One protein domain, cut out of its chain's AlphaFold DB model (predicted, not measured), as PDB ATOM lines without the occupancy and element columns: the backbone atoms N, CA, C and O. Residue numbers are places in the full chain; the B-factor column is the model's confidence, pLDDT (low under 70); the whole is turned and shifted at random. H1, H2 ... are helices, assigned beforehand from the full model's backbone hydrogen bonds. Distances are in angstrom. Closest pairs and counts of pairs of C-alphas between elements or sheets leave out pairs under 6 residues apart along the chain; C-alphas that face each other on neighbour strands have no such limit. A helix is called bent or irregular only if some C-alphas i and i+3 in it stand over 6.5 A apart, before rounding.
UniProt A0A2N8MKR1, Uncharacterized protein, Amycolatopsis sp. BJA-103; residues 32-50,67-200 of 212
ATOM      1  N   ARG A  32      25.931 -14.272 -11.406       88.12
ATOM      2  CA  ARG A  32      26.595 -15.441 -10.794       88.12
ATOM      3  C   ARG A  32      26.940 -16.530 -11.806       88.12
ATOM      4  O   ARG A  32      28.042 -17.071 -11.762       88.12
ATOM      5  N   TYR A  33      26.038 -16.823 -12.743       86.56
ATOM      6  CA  TYR A  33      26.271 -17.862 -13.747       86.56
ATOM      7  C   TYR A  33      27.444 -17.493 -14.655       86.56
ATOM      8  O   TYR A  33      28.302 -18.332 -14.919       86.56
ATOM      9  N   PHE A  34      27.541 -16.223 -15.047       89.94
ATOM     10  CA  PHE A  34      28.657 -15.716 -15.839       89.94
ATOM     11  C   PHE A  34      29.981 -15.785 -15.076       89.94
ATOM     12  O   PHE A  34      30.976 -16.189 -15.669       89.94
ATOM     13  N   TYR A  35      30.009 -15.492 -13.770       90.06
ATOM     14  CA  TYR A  35      31.216 -15.702 -12.955       90.06
ATOM     15  C   TYR A  35      31.695 -17.155 -13.019       90.06
ATOM     16  O   TYR A  35      32.865 -17.400 -13.320       90.06
ATOM     17  N   PHE A  36      30.803 -18.120 -12.773       86.69
ATOM     18  CA  PHE A  36      31.159 -19.540 -12.791       86.69
ATOM     19  C   PHE A  36      31.604 -20.008 -14.175       86.69
ATOM     20  O   PHE A  36      32.639 -20.669 -14.284       86.69
ATOM     21  N   ILE A  37      30.856 -19.650 -15.221       87.06
ATOM     22  CA  ILE A  37      31.156 -20.017 -16.609       87.06
ATOM     23  C   ILE A  37      32.506 -19.434 -17.024       87.06
ATOM     24  O   ILE A  37      33.389 -20.191 -17.419       87.06
ATOM     25  N   VAL A  38      32.701 -18.118 -16.885       90.00
ATOM     26  CA  VAL A  38      33.941 -17.446 -17.297       90.00
ATOM     27  C   VAL A  38      35.131 -18.006 -16.523       90.00
ATOM     28  O   VAL A  38      36.094 -18.443 -17.142       90.00
ATOM     29  N   ALA A  39      35.052 -18.095 -15.192       90.06
ATOM     30  CA  ALA A  39      36.156 -18.604 -14.376       90.06
ATOM     31  C   ALA A  39      36.534 -20.052 -14.726       90.06
ATOM     32  O   ALA A  39      37.717 -20.382 -14.837       90.06
ATOM     33  N   THR A  40      35.535 -20.908 -14.948       88.00
ATOM     34  CA  THR A  40      35.746 -22.328 -15.254       88.00
ATOM     35  C   THR A  40      36.287 -22.525 -16.665       88.00
ATOM     36  O   THR A  40      37.185 -23.343 -16.856       88.00
ATOM     37  N   LEU A  41      35.787 -21.771 -17.648       88.62
ATOM     38  CA  LEU A  41      36.312 -21.794 -19.014       88.62
ATOM     39  C   LEU A  41      37.756 -21.299 -19.049       88.62
ATOM     40  O   LEU A  41      38.605 -21.968 -19.634       88.62
ATOM     41  N   THR A  42      38.065 -20.197 -18.359       91.38
ATOM     42  CA  THR A  42      39.433 -19.678 -18.242       91.38
ATOM     43  C   THR A  42      40.372 -20.716 -17.623       91.38
ATOM     44  O   THR A  42      41.428 -21.007 -18.187       91.38
ATOM     45  N   LEU A  43      39.981 -21.328 -16.500       91.06
ATOM     46  CA  LEU A  43      40.789 -22.356 -15.838       91.06
ATOM     47  C   LEU A  43      40.920 -23.630 -16.688       91.06
ATOM     48  O   LEU A  43      41.993 -24.227 -16.747       91.06
ATOM     49  N   GLY A  44      39.849 -24.048 -17.362       87.31
ATOM     50  CA  GLY A  44      39.835 -25.218 -18.239       87.31
ATOM     51  C   GLY A  44      40.718 -25.038 -19.474       87.31
ATOM     52  O   GLY A  44      41.502 -25.932 -19.799       87.31
ATOM     53  N   GLN A  45      40.649 -23.872 -20.118       90.62
ATOM     54  CA  GLN A  45      41.514 -23.511 -21.239       90.62
ATOM     55  C   GLN A  45      42.981 -23.505 -20.807       90.62
ATOM     56  O   GLN A  45      43.816 -24.129 -21.461       90.62
ATOM     57  N   TRP A  46      43.285 -22.878 -19.671       93.31
ATOM     58  CA  TRP A  46      44.628 -22.879 -19.097       93.31
ATOM     59  C   TRP A  46      45.136 -24.298 -18.799       93.31
ATOM     60  O   TRP A  46      46.242 -24.665 -19.193       93.31
ATOM     61  N   ALA A  47      44.314 -25.137 -18.169       90.69
ATOM     62  CA  ALA A  47      44.679 -26.519 -17.867       90.69
ATOM     63  C   ALA A  47      44.929 -27.346 -19.141       90.69
ATOM     64  O   ALA A  47      45.825 -28.191 -19.156       90.69
ATOM     65  N   SER A  48      44.173 -27.094 -20.215       88.56
ATOM     66  CA  SER A  48      44.394 -27.728 -21.520       88.56
ATOM     67  C   SER A  48      45.741 -27.328 -22.124       88.56
ATOM     68  O   SER A  48      46.482 -28.199 -22.585       88.56
ATOM     69  N   ILE A  49      46.098 -26.040 -22.054       89.25
ATOM     70  CA  ILE A  49      47.407 -25.531 -22.490       89.25
ATOM     71  C   ILE A  49      48.520 -26.228 -21.702       89.25
ATOM     72  O   ILE A  49      49.410 -26.827 -22.303       89.25
ATOM     73  N   LEU A  50      48.422 -26.264 -20.369       86.81
ATOM     74  CA  LEU A  50      49.406 -26.948 -19.528       86.81
ATOM     75  C   LEU A  50      49.536 -28.440 -19.830       86.81
ATOM     76  O   LEU A  50      50.632 -28.993 -19.744       86.81
ATOM     77  N   SER A  67      61.210 -13.153 -10.733       83.69
ATOM     78  CA  SER A  67      60.570 -12.346  -9.698       83.69
ATOM     79  C   SER A  67      59.060 -12.252  -9.942       83.69
ATOM     80  O   SER A  67      58.610 -11.973 -11.053       83.69
ATOM     81  N   ALA A  68      58.259 -12.427  -8.887       84.06
ATOM     82  CA  ALA A  68      56.799 -12.315  -8.973       84.06
ATOM     83  C   ALA A  68      56.357 -10.946  -9.519       84.06
ATOM     84  O   ALA A  68      55.461 -10.862 -10.354       84.06
ATOM     85  N   ALA A  69      57.043  -9.876  -9.103       84.38
ATOM     86  CA  ALA A  69      56.792  -8.521  -9.584       84.38
ATOM     87  C   ALA A  69      57.082  -8.357 -11.088       84.38
ATOM     88  O   ALA A  69      56.352  -7.632 -11.763       84.38
ATOM     89  N   GLY A  70      58.103  -9.042 -11.618       81.31
ATOM     90  CA  GLY A  70      58.436  -9.025 -13.044       81.31
ATOM     91  C   GLY A  70      57.437  -9.804 -13.901       81.31
ATOM     92  O   GLY A  70      57.131  -9.384 -15.012       81.31
ATOM     93  N   VAL A  71      56.886 -10.898 -13.367       84.69
ATOM     94  CA  VAL A  71      55.863 -11.710 -14.048       84.69
ATOM     95  C   VAL A  71      54.505 -11.010 -14.044       84.69
ATOM     96  O   VAL A  71      53.846 -10.911 -15.077       84.69
ATOM     97  N   LEU A  72      54.075 -10.517 -12.881       87.19
ATOM     98  CA  LEU A  72      52.732  -9.973 -12.710       87.19
ATOM     99  C   LEU A  72      52.641  -8.516 -13.142       87.19
ATOM    100  O   LEU A  72      51.691  -8.165 -13.824       87.19
ATOM    101  N   GLY A  73      53.619  -7.671 -12.819       90.06
ATOM    102  CA  GLY A  73      53.555  -6.231 -13.066       90.06
ATOM    103  C   GLY A  73      52.566  -5.497 -12.146       90.06
ATOM    104  O   GLY A  73      51.486  -5.987 -11.822       90.06
ATOM    105  N   GLY A  74      52.927  -4.277 -11.733       91.69
ATOM    106  CA  GLY A  74      52.166  -3.525 -10.726       91.69
ATOM    107  C   GLY A  74      50.721  -3.204 -11.130       91.69
ATOM    108  O   GLY A  74      49.811  -3.389 -10.332       91.69
ATOM    109  N   TRP A  75      50.487  -2.786 -12.379       93.06
ATOM    110  CA  TRP A  75      49.141  -2.420 -12.850       93.06
ATOM    111  C   TRP A  75      48.185  -3.607 -12.955       93.06
ATOM    112  O   TRP A  75      46.999  -3.474 -12.666       93.06
ATOM    113  N   TYR A  76      48.701  -4.776 -13.336       93.00
ATOM    114  CA  TYR A  76      47.900  -5.993 -13.379       93.00
ATOM    115  C   TYR A  76      47.532  -6.432 -11.960       93.00
ATOM    116  O   TYR A  76      46.369  -6.727 -11.695       93.00
ATOM    117  N   LEU A  77      48.493  -6.394 -11.027       94.38
ATOM    118  CA  LEU A  77      48.231  -6.686  -9.619       94.38
ATOM    119  C   LEU A  77      47.218  -5.700  -9.020       94.38
ATOM    120  O   LEU A  77      46.318  -6.121  -8.302       94.38
ATOM    121  N   ALA A  78      47.307  -4.412  -9.362       95.62
ATOM    122  CA  ALA A  78      46.318  -3.419  -8.958       95.62
ATOM    123  C   ALA A  78      44.918  -3.776  -9.480       95.62
ATOM    124  O   ALA A  78      43.978  -3.823  -8.694       95.62
ATOM    125  N   SER A  79      44.779  -4.100 -10.771       96.56
ATOM    126  CA  SER A  79      43.494  -4.519 -11.351       96.56
ATOM    127  C   SER A  79      42.940  -5.786 -10.693       96.56
ATOM    128  O   SER A  79      41.749  -5.857 -10.385       96.56
ATOM    129  N   PHE A  80      43.805  -6.759 -10.402       97.00
ATOM    130  CA  PHE A  80      43.454  -7.976  -9.674       97.00
ATOM    131  C   PHE A  80      42.928  -7.666  -8.264       97.00
ATOM    132  O   PHE A  80      41.841  -8.116  -7.896       97.00
ATOM    133  N   LEU A  81      43.662  -6.862  -7.491       97.50
ATOM    134  CA  LEU A  81      43.277  -6.475  -6.133       97.50
ATOM    135  C   LEU A  81      41.985  -5.659  -6.129       97.50
ATOM    136  O   LEU A  81      41.084  -5.960  -5.354       97.50
ATOM    137  N   ILE A  82      41.852  -4.678  -7.022       97.62
ATOM    138  CA  ILE A  82      40.622  -3.893  -7.159       97.62
ATOM    139  C   ILE A  82      39.451  -4.823  -7.447       97.62
ATOM    140  O   ILE A  82      38.455  -4.755  -6.739       97.62
ATOM    141  N   THR A  83      39.586  -5.726  -8.421       97.75
ATOM    142  CA  THR A  83      38.515  -6.651  -8.810       97.75
ATOM    143  C   THR A  83      38.062  -7.506  -7.630       97.75
ATOM    144  O   THR A  83      36.874  -7.520  -7.311       97.75
ATOM    145  N   PHE A  84      38.976  -8.216  -6.970       97.69
ATOM    146  CA  PHE A  84      38.585  -9.222  -5.981       97.69
ATOM    147  C   PHE A  84      38.463  -8.661  -4.569       97.69
ATOM    148  O   PHE A  84      37.464  -8.915  -3.904       97.69
ATOM    149  N   VAL A  85      39.429  -7.860  -4.116       98.25
ATOM    150  CA  VAL A  85      39.384  -7.248  -2.779       98.25
ATOM    151  C   VAL A  85      38.371  -6.109  -2.754       98.25
ATOM    152  O   VAL A  85      37.557  -6.046  -1.838       98.25
ATOM    153  N   GLY A  86      38.358  -5.246  -3.775       97.56
ATOM    154  CA  GLY A  86      37.359  -4.179  -3.884       97.56
ATOM    155  C   GLY A  86      35.940  -4.726  -4.054       97.56
ATOM    156  O   GLY A  86      35.025  -4.263  -3.378       97.56
ATOM    157  N   GLY A  87      35.764  -5.766  -4.878       97.38
ATOM    158  CA  GLY A  87      34.478  -6.457  -5.024       97.38
ATOM    159  C   GLY A  87      34.009  -7.100  -3.716       97.38
ATOM    160  O   GLY A  87      32.865  -6.910  -3.313       97.38
ATOM    161  N   ALA A  88      34.902  -7.796  -3.002       97.81
ATOM    162  CA  ALA A  88      34.587  -8.392  -1.705       97.81
ATOM    163  C   ALA A  88      34.225  -7.336  -0.652       97.81
ATOM    164  O   ALA A  88      33.249  -7.509   0.073       97.81
ATOM    165  N   ALA A  89      34.962  -6.222  -0.594       98.25
ATOM    166  CA  ALA A  89      34.650  -5.112   0.301       98.25
ATOM    167  C   ALA A  89      33.262  -4.525   0.003       98.25
ATOM    168  O   ALA A  89      32.492  -4.274   0.931       98.25
ATOM    169  N   LEU A  90      32.906  -4.370  -1.277       97.00
ATOM    170  CA  LEU A  90      31.582  -3.895  -1.676       97.00
ATOM    171  C   LEU A  90      30.480  -4.892  -1.294       97.00
ATOM    172  O   LEU A  90      29.454  -4.487  -0.753       97.00
ATOM    173  N   ALA A  91      30.703  -6.189  -1.513       96.62
ATOM    174  CA  ALA A  91      29.770  -7.239  -1.114       96.62
ATOM    175  C   ALA A  91      29.554  -7.249   0.409       96.62
ATOM    176  O   ALA A  91      28.418  -7.288   0.876       96.62
ATOM    177  N   VAL A  92      30.624  -7.140   1.202       97.50
ATOM    178  CA  VAL A  92      30.535  -7.048   2.668       97.50
ATOM    179  C   VAL A  92      29.786  -5.784   3.094       97.50
ATOM    180  O   VAL A  92      28.902  -5.858   3.947       97.50
ATOM    181  N   ALA A  93      30.066  -4.636   2.472       97.44
ATOM    182  CA  ALA A  93      29.345  -3.398   2.752       97.44
ATOM    183  C   ALA A  93      27.841  -3.543   2.466       97.44
ATOM    184  O   ALA A  93      27.025  -3.191   3.318       97.44
ATOM    185  N   MET A  94      27.458  -4.126   1.324       95.75
ATOM    186  CA  MET A  94      26.057  -4.425   1.000       95.75
ATOM    187  C   MET A  94      25.423  -5.355   2.038       95.75
ATOM    188  O   MET A  94      24.306  -5.100   2.484       95.75
ATOM    189  N   TYR A  95      26.131  -6.408   2.451       94.75
ATOM    190  CA  TYR A  95      25.639  -7.372   3.438       94.75
ATOM    191  C   TYR A  95      25.318  -6.714   4.788       94.75
ATOM    192  O   TYR A  95      24.321  -7.054   5.426       94.75
ATOM    193  N   LEU A  96      26.154  -5.766   5.217       96.75
ATOM    194  CA  LEU A  96      26.009  -5.081   6.504       96.75
ATOM    195  C   LEU A  96      24.990  -3.936   6.473       96.75
ATOM    196  O   LEU A  96      24.368  -3.657   7.493       96.75
ATOM    197  N   THR A  97      24.822  -3.269   5.329       96.19
ATOM    198  CA  THR A  97      24.054  -2.011   5.234       96.19
ATOM    199  C   THR A  97      22.707  -2.144   4.530       96.19
ATOM    200  O   THR A  97      21.923  -1.199   4.542       96.19
ATOM    201  N   THR A  98      22.406  -3.295   3.921       91.38
ATOM    202  CA  THR A  98      21.166  -3.502   3.155       91.38
ATOM    203  C   THR A  98      20.425  -4.768   3.581       91.38
ATOM    204  O   THR A  98      20.987  -5.670   4.207       91.38
ATOM    205  N   SER A  99      19.144  -4.862   3.221       89.00
ATOM    206  CA  SER A  99      18.344  -6.082   3.392       89.00
ATOM    207  C   SER A  99      18.701  -7.180   2.381       89.00
ATOM    208  O   SER A  99      18.372  -8.343   2.605       89.00
ATOM    209  N   SER A 100      19.429  -6.855   1.307       88.44
ATOM    210  CA  SER A 100      19.811  -7.770   0.221       88.44
ATOM    211  C   SER A 100      21.001  -8.674   0.581       88.44
ATOM    212  O   SER A 100      21.971  -8.801  -0.170       88.44
ATOM    213  N   ARG A 101      20.946  -9.331   1.743       88.81
ATOM    214  CA  ARG A 101      22.028 -10.195   2.255       88.81
ATOM    215  C   ARG A 101      22.303 -11.391   1.349       88.81
ATOM    216  O   ARG A 101      23.462 -11.728   1.118       88.81
ATOM    217  N   THR A 102      21.247 -11.991   0.800       88.62
ATOM    218  CA  THR A 102      21.328 -13.114  -0.145       88.62
ATOM    219  C   THR A 102      22.116 -12.729  -1.398       88.62
ATOM    220  O   THR A 102      22.976 -13.492  -1.845       88.62
ATOM    221  N   PHE A 103      21.870 -11.525  -1.932       90.75
ATOM    222  CA  PHE A 103      22.587 -10.991  -3.089       90.75
ATOM    223  C   PHE A 103      24.081 -10.865  -2.788       90.75
ATOM    224  O   PHE A 103      24.914 -11.442  -3.488       90.75
ATOM    225  N   ALA A 104      24.400 -10.160  -1.700       92.88
ATOM    226  CA  ALA A 104      25.765  -9.879  -1.279       92.88
ATOM    227  C   ALA A 104      26.574 -11.159  -1.026       92.88
ATOM    228  O   ALA A 104      27.684 -11.303  -1.537       92.88
ATOM    229  N   TRP A 105      26.001 -12.117  -0.294       90.50
ATOM    230  CA  TRP A 105      26.648 -13.399  -0.018       90.50
ATOM    231  C   TRP A 105      26.899 -14.209  -1.294       90.50
ATOM    232  O   TRP A 105      28.003 -14.705  -1.516       90.50
ATOM    233  N   THR A 106      25.899 -14.308  -2.172       90.00
ATOM    234  CA  THR A 106      26.028 -15.064  -3.427       90.00
ATOM    235  C   THR A 106      27.064 -14.431  -4.355       90.00
ATOM    236  O   THR A 106      27.861 -15.142  -4.970       90.00
ATOM    237  N   TRP A 107      27.090 -13.098  -4.433       94.38
ATOM    238  CA  TRP A 107      28.099 -12.372  -5.196       94.38
ATOM    239  C   TRP A 107      29.506 -12.590  -4.626       94.38
ATOM    240  O   TRP A 107      30.438 -12.848  -5.385       94.38
ATOM    241  N   LEU A 108      29.656 -12.591  -3.296       94.38
ATOM    242  CA  LEU A 108      30.927 -12.872  -2.626       94.38
ATOM    243  C   LEU A 108      31.442 -14.287  -2.926       94.38
ATOM    244  O   LEU A 108      32.626 -14.456  -3.216       94.38
ATOM    245  N   VAL A 109      30.568 -15.298  -2.917       90.69
ATOM    246  CA  VAL A 109      30.929 -16.679  -3.292       90.69
ATOM    247  C   VAL A 109      31.374 -16.754  -4.756       90.69
ATOM    248  O   VAL A 109      32.396 -17.370  -5.059       90.69
ATOM    249  N   ALA A 110      30.648 -16.094  -5.663       91.88
ATOM    250  CA  ALA A 110      30.997 -16.042  -7.082       91.88
ATOM    251  C   ALA A 110      32.355 -15.351  -7.322       91.88
ATOM    252  O   ALA A 110      33.190 -15.860  -8.077       91.88
ATOM    253  N   LEU A 111      32.614 -14.237  -6.626       95.25
ATOM    254  CA  LEU A 111      33.908 -13.552  -6.621       95.25
ATOM    255  C   LEU A 111      35.020 -14.442  -6.066       95.25
ATOM    256  O   LEU A 111      36.090 -14.507  -6.662       95.25
ATOM    257  N   GLY A 112      34.771 -15.145  -4.959       94.44
ATOM    258  CA  GLY A 112      35.733 -16.060  -4.346       94.44
ATOM    259  C   GLY A 112      36.140 -17.194  -5.287       94.44
ATOM    260  O   GLY A 112      37.325 -17.500  -5.409       94.44
ATOM    261  N   TRP A 113      35.182 -17.767  -6.018       92.69
ATOM    262  CA  TRP A 113      35.466 -18.788  -7.027       92.69
ATOM    263  C   TRP A 113      36.310 -18.251  -8.189       92.69
ATOM    264  O   TRP A 113      37.314 -18.860  -8.570       92.69
ATOM    265  N   ALA A 114      35.945 -17.087  -8.729       94.44
ATOM    266  CA  ALA A 114      36.719 -16.435  -9.781       94.44
ATOM    267  C   ALA A 114      38.140 -16.078  -9.311       94.44
ATOM    268  O   ALA A 114      39.114 -16.352 -10.017       94.44
ATOM    269  N   ALA A 115      38.269 -15.546  -8.092       96.12
ATOM    270  CA  ALA A 115      39.546 -15.221  -7.469       96.12
ATOM    271  C   ALA A 115      40.419 -16.466  -7.322       96.12
ATOM    272  O   ALA A 115      41.602 -16.416  -7.657       96.12
ATOM    273  N   LEU A 116      39.848 -17.587  -6.873       95.00
ATOM    274  CA  LEU A 116      40.557 -18.858  -6.755       95.00
ATOM    275  C   LEU A 116      41.103 -19.307  -8.114       95.00
ATOM    276  O   LEU A 116      42.303 -19.549  -8.226       95.00
ATOM    277  N   CYS A 117      40.259 -19.333  -9.151       93.50
ATOM    278  CA  CYS A 117      40.662 -19.724 -10.504       93.50
ATOM    279  C   CYS A 117      41.806 -18.849 -11.035       93.50
ATOM    280  O   CYS A 117      42.830 -19.369 -11.484       93.50
ATOM    281  N   CYS A 118      41.674 -17.522 -10.945       95.12
ATOM    282  CA  CYS A 118      42.726 -16.607 -11.382       95.12
ATOM    283  C   CYS A 118      44.000 -16.766 -10.547       95.12
ATOM    284  O   CYS A 118      45.092 -16.827 -11.104       95.12
ATOM    285  N   THR A 119      43.883 -16.884  -9.224       95.12
ATOM    286  CA  THR A 119      45.039 -17.050  -8.331       95.12
ATOM    287  C   THR A 119      45.791 -18.335  -8.639       95.12
ATOM    288  O   THR A 119      47.015 -18.311  -8.672       95.12
ATOM    289  N   THR A 120      45.104 -19.444  -8.926       94.62
ATOM    290  CA  THR A 120      45.753 -20.703  -9.322       94.62
ATOM    291  C   THR A 120      46.625 -20.521 -10.565       94.62
ATOM    292  O   THR A 120      47.789 -20.930 -10.556       94.62
ATOM    293  N   ILE A 121      46.100 -19.853 -11.598       93.75
ATOM    294  CA  ILE A 121      46.840 -19.557 -12.834       93.75
ATOM    295  C   ILE A 121      48.070 -18.697 -12.524       93.75
ATOM    296  O   ILE A 121      49.179 -19.010 -12.955       93.75
ATOM    297  N   LEU A 122      47.900 -17.639 -11.728       93.19
ATOM    298  CA  LEU A 122      48.977 -16.699 -11.406       93.19
ATOM    299  C   LEU A 122      50.055 -17.302 -10.506       93.19
ATOM    300  O   LEU A 122      51.244 -17.108 -10.755       93.19
ATOM    301  N   VAL A 123      49.661 -18.056  -9.481       93.25
ATOM    302  CA  VAL A 123      50.594 -18.768  -8.602       93.25
ATOM    303  C   VAL A 123      51.420 -19.737  -9.428       93.25
ATOM    304  O   VAL A 123      52.640 -19.755  -9.284       93.25
ATOM    305  N   TRP A 124      50.809 -20.488 -10.345       90.88
ATOM    306  CA  TRP A 124      51.558 -21.345 -11.259       90.88
ATOM    307  C   TRP A 124      52.498 -20.545 -12.167       90.88
ATOM    308  O   TRP A 124      53.683 -20.867 -12.250       90.88
ATOM    309  N   ALA A 125      52.014 -19.467 -12.786       89.88
ATOM    310  CA  ALA A 125      52.814 -18.609 -13.660       89.88
ATOM    311  C   ALA A 125      54.029 -17.997 -12.946       89.88
ATOM    312  O   ALA A 125      55.038 -17.733 -13.589       89.88
ATOM    313  N   VAL A 126      53.979 -17.796 -11.626       89.69
ATOM    314  CA  VAL A 126      55.111 -17.304 -10.820       89.69
ATOM    315  C   VAL A 126      56.001 -18.447 -10.325       89.69
ATOM    316  O   VAL A 126      57.226 -18.338 -10.357       89.69
ATOM    317  N   THR A 127      55.410 -19.552  -9.872       87.69
ATOM    318  CA  THR A 127      56.136 -20.635  -9.182       87.69
ATOM    319  C   THR A 127      56.719 -21.690 -10.111       87.69
ATOM    320  O   THR A 127      57.659 -22.383  -9.704       87.69
ATOM    321  N   ARG A 128      56.225 -21.812 -11.353       81.94
ATOM    322  CA  ARG A 128      56.781 -22.752 -12.334       81.94
ATOM    323  C   ARG A 128      58.264 -22.447 -12.556       81.94
ATOM    324  O   ARG A 128      58.659 -21.279 -12.632       81.94
ATOM    325  N   ARG A 129      59.102 -23.487 -12.622       78.75
ATOM    326  CA  ARG A 129      60.529 -23.320 -12.941       78.75
ATOM    327  C   ARG A 129      60.664 -22.827 -14.386       78.75
ATOM    328  O   ARG A 129      59.755 -23.055 -15.182       78.75
ATOM    329  N   GLY A 130      61.738 -22.098 -14.689       72.56
ATOM    330  CA  GLY A 130      61.986 -21.651 -16.061       72.56
ATOM    331  C   GLY A 130      62.161 -22.836 -17.016       72.56
ATOM    332  O   GLY A 130      62.264 -23.985 -16.579       72.56
ATOM    333  N   ARG A 131      62.230 -22.553 -18.312       72.56
ATOM    334  CA  ARG A 131      62.594 -23.528 -19.343       72.56
ATOM    335  C   ARG A 131      63.855 -23.027 -20.042       72.56
ATOM    336  O   ARG A 131      63.872 -21.872 -20.450       72.56
ATOM    337  N   GLY A 132      64.863 -23.887 -20.146       70.19
ATOM    338  CA  GLY A 132      66.159 -23.636 -20.777       70.19
ATOM    339  C   GLY A 132      67.062 -22.641 -20.041       70.19
ATOM    340  O   GLY A 132      66.623 -21.870 -19.187       70.19
ATOM    341  N   GLU A 133      68.351 -22.687 -20.370       75.56
ATOM    342  CA  GLU A 133      69.365 -21.727 -19.902       75.56
ATOM    343  C   GLU A 133      69.731 -20.704 -20.986       75.56
ATOM    344  O   GLU A 133      70.242 -19.626 -20.684       75.56
ATOM    345  N   ASP A 134      69.440 -21.019 -22.248       80.12
ATOM    346  CA  ASP A 134      69.683 -20.155 -23.390       80.12
ATOM    347  C   ASP A 134      68.711 -18.965 -23.416       80.12
ATOM    348  O   ASP A 134      67.556 -19.036 -22.984       80.12
ATOM    349  N   ALA A 135      69.186 -17.840 -23.957       79.00
ATOM    350  CA  ALA A 135      68.423 -16.596 -23.997       79.00
ATOM    351  C   ALA A 135      67.080 -16.739 -24.743       79.00
ATOM    352  O   ALA A 135      66.115 -16.051 -24.399       79.00
ATOM    353  N   ALA A 136      67.002 -17.638 -25.731       80.25
ATOM    354  CA  ALA A 136      65.782 -17.899 -26.483       80.25
ATOM    355  C   ALA A 136      64.734 -18.624 -25.629       80.25
ATOM    356  O   ALA A 136      63.607 -18.136 -25.516       80.25
ATOM    357  N   SER A 137      65.095 -19.712 -24.944       79.06
ATOM    358  CA  SER A 137      64.173 -20.407 -24.034       79.06
ATOM    359  C   SER A 137      63.700 -19.522 -22.880       79.06
ATOM    360  O   SER A 137      62.516 -19.545 -22.527       79.06
ATOM    361  N   VAL A 138      64.577 -18.668 -22.338       80.56
ATOM    362  CA  VAL A 138      64.204 -17.684 -21.307       80.56
ATOM    363  C   VAL A 138      63.187 -16.672 -21.844       80.56
ATOM    364  O   VAL A 138      62.218 -16.347 -21.150       80.56
ATOM    365  N   ALA A 139      63.363 -16.187 -23.078       82.88
ATOM    366  CA  ALA A 139      62.408 -15.285 -23.717       82.88
ATOM    367  C   ALA A 139      61.044 -15.958 -23.943       82.88
ATOM    368  O   ALA A 139      60.011 -15.368 -23.617       82.88
ATOM    369  N   VAL A 140      61.039 -17.209 -24.415       84.75
ATOM    370  CA  VAL A 140      59.819 -18.006 -24.606       84.75
ATOM    371  C   VAL A 140      59.109 -18.264 -23.275       84.75
ATOM    372  O   VAL A 140      57.895 -18.080 -23.191       84.75
ATOM    373  N   ASP A 141      59.822 -18.619 -22.198       86.25
ATOM    374  CA  ASP A 141      59.200 -18.786 -20.874       86.25
ATOM    375  C   ASP A 141      58.576 -17.474 -20.378       86.25
ATOM    376  O   ASP A 141      57.460 -17.474 -19.852       86.25
ATOM    377  N   ALA A 142      59.258 -16.345 -20.581       85.88
ATOM    378  CA  ALA A 142      58.750 -15.034 -20.196       85.88
ATOM    379  C   ALA A 142      57.504 -14.613 -20.998       85.88
ATOM    380  O   ALA A 142      56.670 -13.869 -20.470       85.88
ATOM    381  N   GLU A 143      57.374 -15.058 -22.247       87.69
ATOM    382  CA  GLU A 143      56.177 -14.851 -23.070       87.69
ATOM    383  C   GLU A 143      55.040 -15.791 -22.653       87.69
ATOM    384  O   GLU A 143      53.915 -15.345 -22.441       87.69
ATOM    385  N   LEU A 144      55.317 -17.070 -22.398       89.06
ATOM    386  CA  LEU A 144      54.308 -18.016 -21.912       89.06
ATOM    387  C   LEU A 144      53.720 -17.587 -20.552       89.06
ATOM    388  O   LEU A 144      52.512 -17.677 -20.345       89.06
ATOM    389  N   ARG A 145      54.535 -17.057 -19.626       90.12
ATOM    390  CA  ARG A 145      54.026 -16.489 -18.355       90.12
ATOM    391  C   ARG A 145      53.166 -15.249 -18.581       90.12
ATOM    392  O   ARG A 145      52.205 -15.011 -17.850       90.12
ATOM    393  N   TYR A 146      53.516 -14.448 -19.582       89.56
ATOM    394  CA  TYR A 146      52.724 -13.292 -19.980       89.56
ATOM    395  C   TYR A 146      51.374 -13.712 -20.578       89.56
ATOM    396  O   TYR A 146      50.352 -13.101 -20.258       89.56
ATOM    397  N   GLN A 147      51.340 -14.786 -21.366       90.19
ATOM    398  CA  GLN A 147      50.107 -15.372 -21.892       90.19
ATOM    399  C   GLN A 147      49.223 -15.954 -20.782       90.19
ATOM    400  O   GLN A 147      48.034 -15.639 -20.757       90.19
ATOM    401  N   ASP A 148      49.792 -16.683 -19.812       92.12
ATOM    402  CA  ASP A 148      49.071 -17.153 -18.611       92.12
ATOM    403  C   ASP A 148      48.399 -15.979 -17.872       92.12
ATOM    404  O   ASP A 148      47.220 -16.022 -17.497       92.12
ATOM    405  N   ARG A 149      49.139 -14.876 -17.708       92.19
ATOM    406  CA  ARG A 149      48.622 -13.644 -17.105       92.19
ATOM    407  C   ARG A 149      47.521 -12.996 -17.947       92.19
ATOM    408  O   ARG A 149      46.553 -12.514 -17.386       92.19
ATOM    409  N   ARG A 150      47.624 -12.965 -19.279       89.69
ATOM    410  CA  ARG A 150      46.565 -12.390 -20.139       89.69
ATOM    411  C   ARG A 150      45.305 -13.240 -20.173       89.69
ATOM    412  O   ARG A 150      44.217 -12.685 -20.296       89.69
ATOM    413  N   LEU A 151      45.455 -14.558 -20.082       90.56
ATOM    414  CA  LEU A 151      44.331 -15.482 -20.013       90.56
ATOM    415  C   LEU A 151      43.515 -15.252 -18.732       90.56
ATOM    416  O   LEU A 151      42.289 -15.329 -18.753       90.56
ATOM    417  N   SER A 152      44.184 -14.891 -17.635       90.81
ATOM    418  CA  SER A 152      43.539 -14.416 -16.411       90.81
ATOM    419  C   SER A 152      43.240 -12.913 -16.500       90.81
ATOM    420  O   SER A 152      44.023 -12.077 -16.086       90.81
ATOM    421  N   ALA A 153      42.085 -12.533 -17.048       93.00
ATOM    422  CA  ALA A 153      41.675 -11.128 -17.147       93.00
ATOM    423  C   ALA A 153      40.741 -10.725 -15.981       93.00
ATOM    424  O   ALA A 153      39.520 -10.780 -16.149       93.00
ATOM    425  N   PRO A 154      41.252 -10.298 -14.803       93.00
ATOM    426  CA  PRO A 154      40.423 -10.057 -13.616       93.00
ATOM    427  C   PRO A 154      39.318  -9.023 -13.862       93.00
ATOM    428  O   PRO A 154      38.177  -9.242 -13.466       93.00
ATOM    429  N   ALA A 155      39.604  -7.949 -14.605       95.69
ATOM    430  CA  ALA A 155      38.621  -6.901 -14.883       95.69
ATOM    431  C   ALA A 155      37.354  -7.399 -15.604       95.69
ATOM    432  O   ALA A 155      36.309  -6.764 -15.477       95.69
ATOM    433  N   ALA A 156      37.400  -8.543 -16.302       95.81
ATOM    434  CA  ALA A 156      36.203  -9.147 -16.886       95.81
ATOM    435  C   ALA A 156      35.151  -9.466 -15.811       95.81
ATOM    436  O   ALA A 156      33.967  -9.226 -16.018       95.81
ATOM    437  N   PHE A 157      35.577  -9.920 -14.629       96.00
ATOM    438  CA  PHE A 157      34.681 -10.206 -13.510       96.00
ATOM    439  C   PHE A 157      34.071  -8.940 -12.910       96.00
ATOM    440  O   PHE A 157      32.919  -8.958 -12.488       96.00
ATOM    441  N   ALA A 158      34.801  -7.824 -12.907       95.94
ATOM    442  CA  ALA A 158      34.237  -6.544 -12.494       95.94
ATOM    443  C   ALA A 158      33.162  -6.062 -13.486       95.94
ATOM    444  O   ALA A 158      32.109  -5.590 -13.071       95.94
ATOM    445  N   VAL A 159      33.376  -6.256 -14.793       96.44
ATOM    446  CA  VAL A 159      32.379  -5.940 -15.833       96.44
ATOM    447  C   VAL A 159      31.147  -6.840 -15.728       96.44
ATOM    448  O   VAL A 159      30.030  -6.344 -15.821       96.44
ATOM    449  N   VAL A 160      31.323  -8.140 -15.475       95.00
ATOM    450  CA  VAL A 160      30.211  -9.088 -15.277       95.00
ATOM    451  C   VAL A 160      29.291  -8.653 -14.129       95.00
ATOM    452  O   VAL A 160      28.080  -8.834 -14.228       95.00
ATOM    453  N   SER A 161      29.827  -8.010 -13.084       93.56
ATOM    454  CA  SER A 161      29.008  -7.472 -11.987       93.56
ATOM    455  C   SER A 161      27.990  -6.416 -12.437       93.56
ATOM    456  O   SER A 161      26.971  -6.241 -11.775       93.56
ATOM    457  N   LEU A 162      28.221  -5.739 -13.571       95.19
ATOM    458  CA  LEU A 162      27.311  -4.720 -14.100       95.19
ATOM    459  C   LEU A 162      26.039  -5.309 -14.710       95.19
ATOM    460  O   LEU A 162      25.092  -4.566 -14.946       95.19
ATOM    461  N   ILE A 163      25.982  -6.625 -14.934       93.69
ATOM    462  CA  ILE A 163      24.776  -7.272 -15.459       93.69
ATOM    463  C   ILE A 163      23.588  -7.040 -14.515       93.69
ATOM    464  O   ILE A 163      22.489  -6.725 -14.963       93.69
ATOM    465  N   ASP A 164      23.814  -7.139 -13.205       91.81
ATOM    466  CA  ASP A 164      22.747  -7.010 -12.214       91.81
ATOM    467  C   ASP A 164      22.107  -5.612 -12.151       91.81
ATOM    468  O   ASP A 164      20.884  -5.513 -12.292       91.81
ATOM    469  N   PRO A 165      22.874  -4.516 -11.990       91.06
ATOM    470  CA  PRO A 165      22.295  -3.176 -11.984       91.06
ATOM    471  C   PRO A 165      21.715  -2.741 -13.333       91.06
ATOM    472  O   PRO A 165      20.785  -1.938 -13.345       91.06
ATOM    473  N   LEU A 166      22.248  -3.237 -14.455       90.38
ATOM    474  CA  LEU A 166      21.821  -2.796 -15.788       90.38
ATOM    475  C   LEU A 166      20.617  -3.567 -16.337       90.38
ATOM    476  O   LEU A 166      19.839  -2.982 -17.086       90.38
ATOM    477  N   PHE A 167      20.464  -4.851 -15.995       88.81
ATOM    478  CA  PHE A 167      19.470  -5.719 -16.642       88.81
ATOM    479  C   PHE A 167      18.505  -6.418 -15.684       88.81
ATOM    480  O   PHE A 167      17.385  -6.708 -16.091       88.81
ATOM    481  N   SER A 168      18.898  -6.694 -14.433       80.69
ATOM    482  CA  SER A 168      18.072  -7.507 -13.524       80.69
ATOM    483  C   SER A 168      17.362  -6.698 -12.436       80.69
ATOM    484  O   SER A 168      16.438  -7.206 -11.805       80.69
ATOM    485  N   HIS A 169      17.791  -5.453 -12.186       80.38
ATOM    486  CA  HIS A 169      17.337  -4.606 -11.071       80.38
ATOM    487  C   HIS A 169      17.434  -5.285  -9.687       80.38
ATOM    488  O   HIS A 169      16.850  -4.806  -8.715       80.38
ATOM    489  N   ARG A 170      18.184  -6.393  -9.569       83.81
ATOM    490  CA  ARG A 170      18.347  -7.151  -8.315       83.81
ATOM    491  C   ARG A 170      19.392  -6.541  -7.387       83.81
ATOM    492  O   ARG A 170      19.430  -6.875  -6.205       83.81
ATOM    493  N   SER A 171      20.251  -5.668  -7.911       87.94
ATOM    494  CA  SER A 171      21.228  -4.942  -7.104       87.94
ATOM    495  C   SER A 171      20.534  -3.895  -6.221       87.94
ATOM    496  O   SER A 171      19.659  -3.180  -6.716       87.94
ATOM    497  N   PRO A 172      20.960  -3.708  -4.959       89.00
ATOM    498  CA  PRO A 172      20.454  -2.631  -4.115       89.00
ATOM    499  C   PRO A 172      20.618  -1.261  -4.800       89.00
ATOM    500  O   PRO A 172      21.745  -0.918  -5.175       89.00
ATOM    501  N   PRO A 173      19.559  -0.433  -4.918       90.38
ATOM    502  CA  PRO A 173      19.631   0.840  -5.641       90.38
ATOM    503  C   PRO A 173      20.753   1.754  -5.136       90.38
ATOM    504  O   PRO A 173      21.493   2.325  -5.936       90.38
ATOM    505  N   ALA A 174      20.950   1.795  -3.812       93.06
ATOM    506  CA  ALA A 174      21.989   2.582  -3.146       93.06
ATOM    507  C   ALA A 174      23.426   2.213  -3.565       93.06
ATOM    508  O   ALA A 174      24.327   3.037  -3.430       93.06
ATOM    509  N   PHE A 175      23.654   1.002  -4.086       94.31
ATOM    510  CA  PHE A 175      24.977   0.511  -4.479       94.31
ATOM    511  C   PHE A 175      25.236   0.530  -5.988       94.31
ATOM    512  O   PHE A 175      26.365   0.275  -6.405       94.31
ATOM    513  N   THR A 176      24.244   0.879  -6.808       93.56
ATOM    514  CA  THR A 176      24.358   0.854  -8.278       93.56
ATOM    515  C   THR A 176      25.567   1.651  -8.770       93.56
ATOM    516  O   THR A 176      26.435   1.122  -9.461       93.56
ATOM    517  N   TRP A 177      25.687   2.911  -8.345       95.38
ATOM    518  CA  TRP A 177      26.798   3.771  -8.760       95.38
ATOM    519  C   TRP A 177      28.145   3.341  -8.181       95.38
ATOM    520  O   TRP A 177      29.171   3.501  -8.841       95.38
ATOM    521  N   TRP A 178      28.151   2.725  -6.998       97.06
ATOM    522  CA  TRP A 178      29.365   2.148  -6.425       97.06
ATOM    523  C   TRP A 178      29.865   0.953  -7.241       97.06
ATOM    524  O   TRP A 178      31.067   0.852  -7.481       97.06
ATOM    525  N   MET A 179      28.966   0.095  -7.733       95.75
ATOM    526  CA  MET A 179      29.313  -1.010  -8.638       95.75
ATOM    527  C   MET A 179      29.851  -0.497  -9.980       95.75
ATOM    528  O   MET A 179      30.858  -1.007 -10.469       95.75
ATOM    529  N   VAL A 180      29.238   0.551 -10.544       96.38
ATOM    530  CA  VAL A 180      29.726   1.202 -11.775       96.38
ATOM    531  C   VAL A 180      31.126   1.784 -11.569       96.38
ATOM    532  O   VAL A 180      32.022   1.517 -12.371       96.38
ATOM    533  N   GLY A 181      31.347   2.526 -10.481       97.62
ATOM    534  CA  GLY A 181      32.657   3.087 -10.141       97.62
ATOM    535  C   GLY A 181      33.721   2.009  -9.925       97.62
ATOM    536  O   GLY A 181      34.831   2.118 -10.447       97.62
ATOM    537  N   TYR A 182      33.366   0.929  -9.226       97.25
ATOM    538  CA  TYR A 182      34.208  -0.253  -9.043       97.25
ATOM    539  C   TYR A 182      34.621  -0.881 -10.385       97.25
ATOM    540  O   TYR A 182      35.814  -1.094 -10.624       97.25
ATOM    541  N   ALA A 183      33.664  -1.128 -11.283       97.31
ATOM    542  CA  ALA A 183      33.944  -1.722 -12.587       97.31
ATOM    543  C   ALA A 183      34.804  -0.797 -13.456       97.31
ATOM    544  O   ALA A 183      35.785  -1.245 -14.052       97.31
ATOM    545  N   ALA A 184      34.496   0.502 -13.476       98.06
ATOM    546  CA  ALA A 184      35.285   1.500 -14.190       98.06
ATOM    547  C   ALA A 184      36.738   1.535 -13.691       98.06
ATOM    548  O   ALA A 184      37.668   1.542 -14.500       98.06
ATOM    549  N   LEU A 185      36.951   1.483 -12.374       97.81
ATOM    550  CA  LEU A 185      38.283   1.467 -11.770       97.81
ATOM    551  C   LEU A 185      39.065   0.186 -12.122       97.81
ATOM    552  O   LEU A 185      40.246   0.251 -12.485       97.81
ATOM    553  N   ALA A 186      38.414  -0.979 -12.070       97.25
ATOM    554  CA  ALA A 186      39.019  -2.257 -12.454       97.25
ATOM    555  C   ALA A 186      39.417  -2.283 -13.942       97.25
ATOM    556  O   ALA A 186      40.517  -2.725 -14.290       97.25
ATOM    557  N   VAL A 187      38.554  -1.761 -14.820       97.56
ATOM    558  CA  VAL A 187      38.806  -1.665 -16.266       97.56
ATOM    559  C   VAL A 187      39.904  -0.653 -16.573       97.56
ATOM    560  O   VAL A 187      40.793  -0.952 -17.368       97.56
ATOM    561  N   ALA A 188      39.902   0.517 -15.932       97.44
ATOM    562  CA  ALA A 188      40.932   1.532 -16.132       97.44
ATOM    563  C   ALA A 188      42.324   0.999 -15.763       97.44
ATOM    564  O   ALA A 188      43.276   1.146 -16.532       97.44
ATOM    565  N   THR A 189      42.443   0.307 -14.628       96.50
ATOM    566  CA  THR A 189      43.712  -0.310 -14.210       96.50
ATOM    567  C   THR A 189      44.142  -1.457 -15.124       96.50
ATOM    568  O   THR A 189      45.323  -1.538 -15.471       96.50
ATOM    569  N   ALA A 190      43.208  -2.281 -15.611       95.12
ATOM    570  CA  ALA A 190      43.501  -3.292 -16.629       95.12
ATOM    571  C   ALA A 190      43.959  -2.669 -17.956       95.12
ATOM    572  O   ALA A 190      44.919  -3.143 -18.566       95.12
ATOM    573  N   ALA A 191      43.326  -1.581 -18.394       95.94
ATOM    574  CA  ALA A 191      43.701  -0.866 -19.609       95.94
ATOM    575  C   ALA A 191      45.105  -0.254 -19.495       95.94
ATOM    576  O   ALA A 191      45.870  -0.291 -20.461       95.94
ATOM    577  N   LEU A 192      45.477   0.268 -18.323       95.38
ATOM    578  CA  LEU A 192      46.835   0.752 -18.053       95.38
ATOM    579  C   LEU A 192      47.865  -0.380 -18.080       95.38
ATOM    580  O   LEU A 192      48.914  -0.219 -18.711       95.38
ATOM    581  N   ALA A 193      47.557  -1.527 -17.466       93.12
ATOM    582  CA  ALA A 193      48.374  -2.737 -17.582       93.12
ATOM    583  C   ALA A 193      48.586  -3.105 -19.054       93.12
ATOM    584  O   ALA A 193      49.721  -3.156 -19.522       93.12
ATOM    585  N   TYR A 194      47.499  -3.217 -19.813       91.81
ATOM    586  CA  TYR A 194      47.543  -3.590 -21.220       91.81
ATOM    587  C   TYR A 194      48.319  -2.595 -22.095       91.81
ATOM    588  O   TYR A 194      49.094  -2.992 -22.964       91.81
ATOM    589  N   ARG A 195      48.163  -1.287 -21.862       93.00
ATOM    590  CA  ARG A 195      48.931  -0.249 -22.570       93.00
ATOM    591  C   ARG A 195      50.425  -0.348 -22.287       93.00
ATOM    592  O   ARG A 195      51.221  -0.147 -23.202       93.00
ATOM    593  N   ARG A 196      50.809  -0.636 -21.042       89.38
ATOM    594  CA  ARG A 196      52.217  -0.825 -20.668       89.38
ATOM    595  C   ARG A 196      52.779  -2.093 -21.296       89.38
ATOM    596  O   ARG A 196      53.887  -2.067 -21.821       89.38
ATOM    597  N   ASP A 197      51.988  -3.155 -21.308       87.62
ATOM    598  CA  ASP A 197      52.362  -4.435 -21.896       87.62
ATOM    599  C   ASP A 197      52.526  -4.367 -23.417       87.62
ATOM    600  O   ASP A 197      53.458  -4.951 -23.955       87.62
ATOM    601  N   ARG A 198      51.688  -3.591 -24.118       85.62
ATOM    602  CA  ARG A 198      51.826  -3.347 -25.567       85.62
ATOM    603  C   ARG A 198      53.163  -2.719 -25.964       85.62
ATOM    604  O   ARG A 198      53.536  -2.802 -27.126       85.62
ATOM    605  N   ARG A 199      53.857  -2.061 -25.032       84.94
ATOM    606  CA  ARG A 199      55.177  -1.460 -25.276       84.94
ATOM    607  C   ARG A 199      56.325  -2.446 -25.052       84.94
ATOM    608  O   ARG A 199      57.476  -2.080 -25.264       84.94
ATOM    609  N   ARG A 200      56.037  -3.668 -24.595       79.12
ATOM    610  CA  ARG A 200      57.041  -4.713 -24.393       79.12
ATOM    611  C   ARG A 200      57.377  -5.368 -25.743       79.12
ATOM    612  O   ARG A 200      56.451  -5.762 -26.450       79.12
TER     613      ARG A 200
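This is residues 32 to 50 and 67 to 200 of the 212 residues of an uncharacterized protein of Amycolatopsis sp. BJA-103 (UniProt A0A2N8MKR1). Four long helices, H1, H4, H3 and H8, lie side by side in that order as a curved row, and short H6 sits within the curve. H5, H6 and H7 follow one another along the length of this rod: H5 and the link before it lengthen one end, where short H2 packs on H4 and H5, and H7 is near H8 at the other. The 153 printed residues hold eight named helices, H1 to H8 in chain order, and no named strand; the class is all helix. The whole is compact, with a radius of gyration of the C-alphas of 16.9 A, and spans 59 by 28 by 24 A.

Find C-alpha 32 at (26.595, -15.441, -10.794); from there H1, residues 32 to 50, runs 27.0 A. After the cut come H2, residues 68 to 72, 6.0 A long, and H3, residues 74 to 97, 32.4 A. Look for C-alpha 101 at (22.028, -10.195, 2.255), where H4, residues 101 to 127, begins its 37.5 A. H5, residues 135 to 151, covers 24.4 A; H6, residues 154 to 160, 10.4 A; and H7, residues 163 to 168, 7.0 A. H8, residues 173 to 197, spans 36.9 A to C-alpha 197 at (52.362, -4.435, -21.896); it is irregular, C-alphas 174 and 177 being 7.5 A apart.

Begin at the hub, H4, which touches five helices. H1 runs the same way at a shallow tilt of 13 degrees, with the closest C-alphas, of Ala 39 and Ala 114, 5.1 A apart. H3 and H4 form a helical hairpin at 20 degrees; Tyr 95 and Arg 101 have the closest C-alphas, 4.7 A apart. H4 and H5 form another, touching through residues 121 to 126 of H4, with the C-alphas of Ala 125 and Arg 145 closest at 5.3 A. Farther out, H8 touches H3 at a shallow tilt of 9 degrees, opposite ways, with C-alphas 75 and 193 closest at 4.8 A. H6 touches H8, its closest C-alphas being those of Ala 158 and Ala 183, 4.8 A apart. H1 and H8 are apart. Every O i to N i+4 pair is within hydrogen-bond range in H1, H2, H3, H4, H5 and H7; in H6 it is 2 of 3 and in H8 19 of 21.

The C-alphas farthest apart, of Ser 99 and Asp 134, are 59.6 A apart. Residues 51 to 66 are not printed, and C-alphas 50 and 67 stand 20.8 A apart across the cut. Of the links printed whole, H4 to H5 is short and the others are tight. The mean pLDDT of the printed part is 90.9, and no printed residue is under 70.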